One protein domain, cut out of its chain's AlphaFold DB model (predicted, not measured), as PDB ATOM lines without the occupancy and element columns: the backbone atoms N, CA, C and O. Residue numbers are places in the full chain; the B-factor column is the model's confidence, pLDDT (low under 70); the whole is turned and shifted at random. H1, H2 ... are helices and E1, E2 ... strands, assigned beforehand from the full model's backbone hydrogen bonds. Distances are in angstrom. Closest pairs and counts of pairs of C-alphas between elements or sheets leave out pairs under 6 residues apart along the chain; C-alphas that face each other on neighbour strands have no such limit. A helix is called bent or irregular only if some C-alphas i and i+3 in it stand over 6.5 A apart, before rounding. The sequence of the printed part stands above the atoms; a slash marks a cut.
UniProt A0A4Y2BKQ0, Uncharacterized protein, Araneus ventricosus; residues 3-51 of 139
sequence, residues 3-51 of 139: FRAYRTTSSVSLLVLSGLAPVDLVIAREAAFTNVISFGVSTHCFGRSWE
ATOM      1  N   PHE A   3     124.649 275.239 177.527       50.09
ATOM      2  CA  PHE A   3     125.100 275.556 176.163       50.09
ATOM      3  C   PHE A   3     125.681 276.970 175.987       50.09
ATOM      4  O   PHE A   3     126.490 277.209 175.093       50.09
ATOM      5  N   ARG A   4     125.286 277.925 176.841       52.25
ATOM      6  CA  ARG A   4     125.718 279.328 176.731       52.25
ATOM      7  C   ARG A   4     127.130 279.556 177.279       52.25
ATOM      8  O   ARG A   4     127.834 280.405 176.750       52.25
ATOM      9  N   ALA A   5     127.544 278.769 178.275       47.59
ATOM     10  CA  ALA A   5     128.887 278.828 178.853       47.59
ATOM     11  C   ALA A   5     129.946 278.248 177.898       47.59
ATOM     12  O   ALA A   5     131.012 278.827 177.734       47.59
ATOM     13  N   TYR A   6     129.628 277.162 177.179       50.75
ATOM     14  CA  TYR A   6     130.559 276.564 176.211       50.75
ATOM     15  C   TYR A   6     130.896 277.488 175.034       50.75
ATOM     16  O   TYR A   6     132.018 277.452 174.535       50.75
ATOM     17  N   ARG A   7     129.962 278.342 174.593       53.66
ATOM     18  CA  ARG A   7     130.193 279.249 173.457       53.66
ATOM     19  C   ARG A   7     131.242 280.325 173.746       53.66
ATOM     20  O   ARG A   7     132.041 280.615 172.866       53.66
ATOM     21  N   THR A   8     131.261 280.897 174.947       52.91
ATOM     22  CA  THR A   8     132.231 281.947 175.308       52.91
ATOM     23  C   THR A   8     133.597 281.360 175.648       52.91
ATOM     24  O   THR A   8     134.614 281.914 175.241       52.91
ATOM     25  N   THR A   9     133.632 280.198 176.310       56.88
ATOM     26  CA  THR A   9     134.890 279.505 176.623       56.88
ATOM     27  C   THR A   9     135.563 278.963 175.357       56.88
ATOM     28  O   THR A   9     136.783 279.038 175.241       56.88
ATOM     29  N   SER A  10     134.787 278.489 174.370       62.84
ATOM     30  CA  SER A  10     135.304 277.960 173.096       62.84
ATOM     31  C   SER A  10     136.059 279.007 172.272       62.84
ATOM     32  O   SER A  10     137.164 278.730 171.817       62.84
ATOM     33  N   SER A  11     135.538 280.233 172.137       63.09
ATOM     34  CA  SER A  11     136.205 281.271 171.335       63.09
ATOM     35  C   SER A  11     137.549 281.706 171.924       63.09
ATOM     36  O   SER A  11     138.527 281.798 171.192       63.09
ATOM     37  N   VAL A  12     137.627 281.922 173.243       66.88
ATOM     38  CA  VAL A  12     138.898 282.265 173.912       66.88
ATOM     39  C   VAL A  12     139.887 281.102 173.817       66.88
ATOM     40  O   VAL A  12     141.059 281.314 173.521       66.88
ATOM     41  N   SER A  13     139.410 279.865 173.986       68.75
ATOM     42  CA  SER A  13     140.246 278.665 173.841       68.75
ATOM     43  C   SER A  13     140.777 278.497 172.414       68.75
ATOM     44  O   SER A  13     141.931 278.124 172.237       68.75
ATOM     45  N   LEU A  14     139.967 278.806 171.394       70.12
ATOM     46  CA  LEU A  14     140.376 278.775 169.987       70.12
ATOM     47  C   LEU A  14     141.405 279.858 169.652       70.12
ATOM     48  O   LEU A  14     142.327 279.570 168.900       70.12
ATOM     49  N   LEU A  15     141.281 281.062 170.223       71.31
ATOM     50  CA  LEU A  15     142.281 282.127 170.073       71.31
ATOM     51  C   LEU A  15     143.627 281.717 170.684       71.31
ATOM     52  O   LEU A  15     144.671 281.894 170.066       71.31
ATOM     53  N   VAL A  16     143.600 281.100 171.867       70.94
ATOM     54  CA  VAL A  16     144.815 280.577 172.508       70.94
ATOM     55  C   VAL A  16     145.424 279.437 171.681       70.94
ATOM     56  O   VAL A  16     146.634 279.423 171.465       70.94
ATOM     57  N   LEU A  17     144.603 278.512 171.165       76.69
ATOM     58  CA  LEU A  17     145.057 277.429 170.280       76.69
ATOM     59  C   LEU A  17     145.606 277.941 168.941       76.69
ATOM     60  O   LEU A  17     146.497 277.310 168.378       76.69
ATOM     61  N   SER A  18     145.116 279.079 168.441       77.56
ATOM     62  CA  SER A  18     145.647 279.745 167.246       77.56
ATOM     63  C   SER A  18     146.864 280.637 167.528       77.56
ATOM     64  O   SER A  18     147.351 281.307 166.619       77.56
ATOM     65  N   GLY A  19     147.379 280.636 168.765       76.62
ATOM     66  CA  GLY A  19     148.567 281.392 169.171       76.62
ATOM     67  C   GLY A  19     148.319 282.883 169.415       76.62
ATOM     68  O   GLY A  19     149.275 283.635 169.600       76.62
ATOM     69  N   LEU A  20     147.060 283.326 169.425       78.56
ATOM     70  CA  LEU A  20     146.690 284.702 169.732       78.56
ATOM     71  C   LEU A  20     146.557 284.883 171.245       78.56
ATOM     72  O   LEU A  20     145.882 284.118 171.936       78.56
ATOM     73  N   ALA A  21     147.200 285.929 171.766       80.00
ATOM     74  CA  ALA A  21     147.063 286.286 173.167       80.00
ATOM     75  C   ALA A  21     145.603 286.687 173.467       80.00
ATOM     76  O   ALA A  21     145.011 287.447 172.695       80.00
ATOM     77  N   PRO A  22     145.019 286.211 174.581       82.00
ATOM     78  CA  PRO A  22     143.730 286.683 175.065       82.00
ATOM     79  C   PRO A  22     143.643 288.211 175.100       82.00
ATOM     80  O   PRO A  22     144.570 288.882 175.555       82.00
ATOM     81  N   VAL A  23     142.507 288.749 174.652       82.19
ATOM     82  CA  VAL A  23     142.275 290.196 174.509       82.19
ATOM     83  C   VAL A  23     142.530 290.947 175.818       82.19
ATOM     84  O   VAL A  23     143.196 291.978 175.806       82.19
ATOM     85  N   ASP A  24     142.105 290.396 176.954       81.75
ATOM     86  CA  ASP A  24     142.294 291.025 178.268       81.75
ATOM     87  C   ASP A  24     143.780 291.206 178.630       81.75
ATOM     88  O   ASP A  24     144.163 292.205 179.238       81.75
ATOM     89  N   LEU A  25     144.644 290.275 178.206       83.56
ATOM     90  CA  LEU A  25     146.093 290.377 178.405       83.56
ATOM     91  C   LEU A  25     146.699 291.446 177.484       83.56
ATOM     92  O   LEU A  25     147.622 292.153 177.878       83.56
ATOM     93  N   VAL A  26     146.186 291.591 176.262       86.44
ATOM     94  CA  VAL A  26     146.646 292.644 175.342       86.44
ATOM     95  C   VAL A  26     146.270 294.020 175.886       86.44
ATOM     96  O   VAL A  26     147.139 294.882 175.991       86.44
ATOM     97  N   ILE A  27     145.027 294.194 176.337       86.44
ATOM     98  CA  ILE A  27     144.552 295.454 176.926       86.44
ATOM     99  C   ILE A  27     145.371 295.814 178.169       86.44
ATOM    100  O   ILE A  27     145.860 296.936 178.284       86.44
ATOM    101  N   ALA A  28     145.584 294.863 179.084       86.94
ATOM    102  CA  ALA A  28     146.381 295.113 180.285       86.94
ATOM    103  C   ALA A  28     147.846 295.456 179.958       86.94
ATOM    104  O   ALA A  28     148.457 296.279 180.643       86.94
ATOM    105  N   ARG A  29     148.409 294.874 178.890       88.19
ATOM    106  CA  ARG A  29     149.748 295.220 178.397       88.19
ATOM    107  C   ARG A  29     149.801 296.633 177.829       88.19
ATOM    108  O   ARG A  29     150.727 297.367 178.160       88.19
ATOM    109  N   GLU A  30     148.856 297.003 176.971       89.12
ATOM    110  CA  GLU A  30     148.833 298.325 176.337       89.12
ATOM    111  C   GLU A  30     148.575 299.440 177.350       89.12
ATOM    112  O   GLU A  30     149.228 300.484 177.286       89.12
ATOM    113  N   ALA A  31     147.708 299.200 178.336       87.62
ATOM    114  CA  ALA A  31     147.485 300.132 179.437       87.62
ATOM    115  C   ALA A  31     148.769 300.353 180.254       87.62
ATOM    116  O   ALA A  31     149.164 301.491 180.496       87.62
ATOM    117  N   ALA A  32     149.468 299.274 180.622       87.69
ATOM    118  CA  ALA A  32     150.740 299.370 181.338       87.69
ATOM    119  C   ALA A  32     151.818 300.093 180.512       87.69
ATOM    120  O   ALA A  32     152.531 300.949 181.028       87.69
ATOM    121  N   PHE A  33     151.902 299.793 179.215       86.50
ATOM    122  CA  PHE A  33     152.843 300.443 178.307       86.50
ATOM    123  C   PHE A  33     152.568 301.945 178.169       86.50
ATOM    124  O   PHE A  33     153.488 302.751 178.297       86.50
ATOM    125  N   THR A  34     151.305 302.328 177.974       84.12
ATOM    126  CA  THR A  34     150.892 303.735 177.870       84.12
ATOM    127  C   THR A  34     151.198 304.490 179.161       84.12
ATOM    128  O   THR A  34     151.749 305.586 179.116       84.12
ATOM    129  N   ASN A  35     150.937 303.881 180.318       85.62
ATOM    130  CA  ASN A  35     151.251 304.474 181.618       85.62
ATOM    131  C   ASN A  35     152.747 304.748 181.803       85.62
ATOM    132  O   ASN A  35     153.122 305.808 182.299       85.62
ATOM    133  N   VAL A  36     153.607 303.831 181.365       84.12
ATOM    134  CA  VAL A  36     155.058 303.971 181.537       84.12
ATOM    135  C   VAL A  36     155.650 304.963 180.538       84.12
ATOM    136  O   VAL A  36     156.470 305.792 180.924       84.12
ATOM    137  N   ILE A  37     155.240 304.899 179.269       80.81
ATOM    138  CA  ILE A  37     155.834 305.706 178.192       80.81
ATOM    139  C   ILE A  37     155.234 307.109 178.120       80.81
ATOM    140  O   ILE A  37     155.976 308.078 177.982       80.81
ATOM    141  N   SER A  38     153.910 307.229 178.199       82.00
ATOM    142  CA  SER A  38     153.225 308.511 178.008       82.00
ATOM    143  C   SER A  38     153.114 309.303 179.305       82.00
ATOM    144  O   SER A  38     153.234 310.523 179.283       82.00
ATOM    145  N   PHE A  39     152.901 308.614 180.429       77.38
ATOM    146  CA  PHE A  39     152.626 309.259 181.716       77.38
ATOM    147  C   PHE A  39     153.787 309.162 182.712       77.38
ATOM    148  O   PHE A  39     153.737 309.785 183.769       77.38
ATOM    149  N   GLY A  40     154.841 308.396 182.403       80.50
ATOM    150  CA  GLY A  40     155.979 308.227 183.309       80.50
ATOM    151  C   GLY A  40     155.593 307.584 184.646       80.50
ATOM    152  O   GLY A  40     156.263 307.804 185.653       80.50
ATOM    153  N   VAL A  41     154.514 306.798 184.678       82.56
ATOM    154  CA  VAL A  41     154.028 306.124 185.884       82.56
ATOM    155  C   VAL A  41     154.546 304.692 185.897       82.56
ATOM    156  O   VAL A  41     154.319 303.925 184.959       82.56
ATOM    157  N   SER A  42     155.220 304.304 186.980       84.12
ATOM    158  CA  SER A  42     155.612 302.910 187.189       84.12
ATOM    159  C   SER A  42     154.368 302.032 187.297       84.12
ATOM    160  O   SER A  42     153.491 302.300 188.122       84.12
ATOM    161  N   THR A  43     154.295 300.964 186.509       87.25
ATOM    162  CA  THR A  43     153.157 300.037 186.547       87.25
ATOM    163  C   THR A  43     153.606 298.603 186.710       87.25
ATOM    164  O   THR A  43     154.700 298.217 186.317       87.25
ATOM    165  N   HIS A  44     152.751 297.787 187.315       87.75
ATOM    166  CA  HIS A  44     153.004 296.365 187.479       87.75
ATOM    167  C   HIS A  44     152.030 295.579 186.605       87.75
ATOM    168  O   HIS A  44     150.819 295.617 186.826       87.75
ATOM    169  N   CYS A  45     152.547 294.846 185.621       84.50
ATOM    170  CA  CYS A  45     151.742 293.989 184.756       84.50
ATOM    171  C   CYS A  45     152.448 292.647 184.522       84.50
ATOM    172  O   CYS A  45     153.672 292.565 184.439       84.50
ATOM    173  N   PHE A  46     151.667 291.564 184.472       83.44
ATOM    174  CA  PHE A  46     152.158 290.191 184.250       83.44
ATOM    175  C   PHE A  46     153.298 289.741 185.178       83.44
ATOM    176  O   PHE A  46     154.198 289.018 184.757       83.44
ATOM    177  N   GLY A  47     153.270 290.168 186.445       82.75
ATOM    178  CA  GLY A  47     154.293 289.792 187.428       82.75
ATOM    179  C   GLY A  47     155.644 290.480 187.225       82.75
ATOM    180  O   GLY A  47     156.639 290.032 187.789       82.75
ATOM    181  N   ARG A  48     155.700 291.535 186.402       82.62
ATOM    182  CA  ARG A  48     156.876 292.392 186.236       82.62
ATOM    183  C   ARG A  48     156.510 293.831 186.570       82.62
ATOM    184  O   ARG A  48     155.452 294.319 186.169       82.62
ATOM    185  N   SER A  49     157.400 294.512 187.282       85.94
ATOM    186  CA  SER A  49     157.370 295.966 187.381       85.94
ATOM    187  C   SER A  49     157.954 296.568 186.106       85.94
ATOM    188  O   SER A  49     158.961 296.103 185.572       85.94
ATOM    189  N   TRP A  50     157.280 297.593 185.611       81.00
ATOM    190  CA  TRP A  50     157.704 298.419 184.501       81.00
ATOM    191  C   TRP A  50     157.931 299.809 185.058       81.00
ATOM    192  O   TRP A  50     156.999 300.457 185.535       81.00
ATOM    193  N   GLU A  51     159.182 300.243 185.027       83.12
ATOM    194  CA  GLU A  51     159.580 301.569 185.470       83.12
ATOM    195  C   GLU A  51     159.921 302.427 184.248       83.12
ATOM    196  O   GLU A  51     160.486 301.911 183.276       83.12
TER     197      GLU A  51
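What this domain is: This is residues 3 to 51 of the 139 residues of an uncharacterized protein of Araneus ventricosus (UniProt A0A4Y2BKQ0). A small hairpin of two strands, E1 and E2, packs on the helix H2, mainly through E1, and a second helix, H1, reaches away from the other parts as an arm. Residues 3 to 10 of H1 stick out free, and this arm adds to the length of the whole. The printed part has 49 residues, with two named helices and two named strands in the order H1, H2, E1, E2; the sheet is E1 - E2, antiparallel, and the class is mostly helix. The whole is only just extended, close to loose, with a radius of gyration of the C-alphas of 14.6 A and spans of 45 by 20 by 18 A.

How they stand to each other: Begin at the sheet, where E1, residues 43 to 45, and E2, residues 48 to 50, form a hairpin. They are antiparallel, with 147 degrees between their directions, and C-alphas 44 and 49 face each other at 4.4 A. Look at N 43 and O 50, 2.9 A apart, and at N 50 and O 43, 2.7 A apart, both within hydrogen-bond range. Then look at H2, residues 23 to 37: it has 7 pairs of C-alphas within 8 A of E1, the closest being those of Ala 32 and Thr 43, at 5.8 A. With E2 it has 2 such pairs, the closest being the C-alphas of Val 36 and Trp 50, at 6.8 A. Farther out is H1, residues 3 to 17, which is apart from H2, from E1 and from E2. In H2 every O i to N i+4 pair is within hydrogen-bond range, while in H1 7 of 11 are.

Where its parts are: Find C-alpha 43 at (153.157, 300.037, 186.547), where E1 begins; it is 6.5 A long, and E2 is 6.3 A long, ending at C-alpha 50 at (157.704, 298.419, 184.501). H2 runs 20.9 A from C-alpha 23 to C-alpha 37. For H1, start from C-alpha 3 at (125.100, 275.556, 176.163) and go 20.9 A to C-alpha 17. Neither helix is bent.

The domain as a whole: The outline is a rod, and its two C-alphas farthest apart are those of Phe 3 and Gly 40, at 45.5 A. Without residues 3 to 10, which stand free, the body of 41 residues spans 36 by 18 by 11 A. The printed part has no cut, and the links H1 to H2, H2 to E1 and E1 to E2 are tight. Look in the B-factor column for the confidence: the mean pLDDT of the printed part is 76.6, and residues 3 to 13 are under 70.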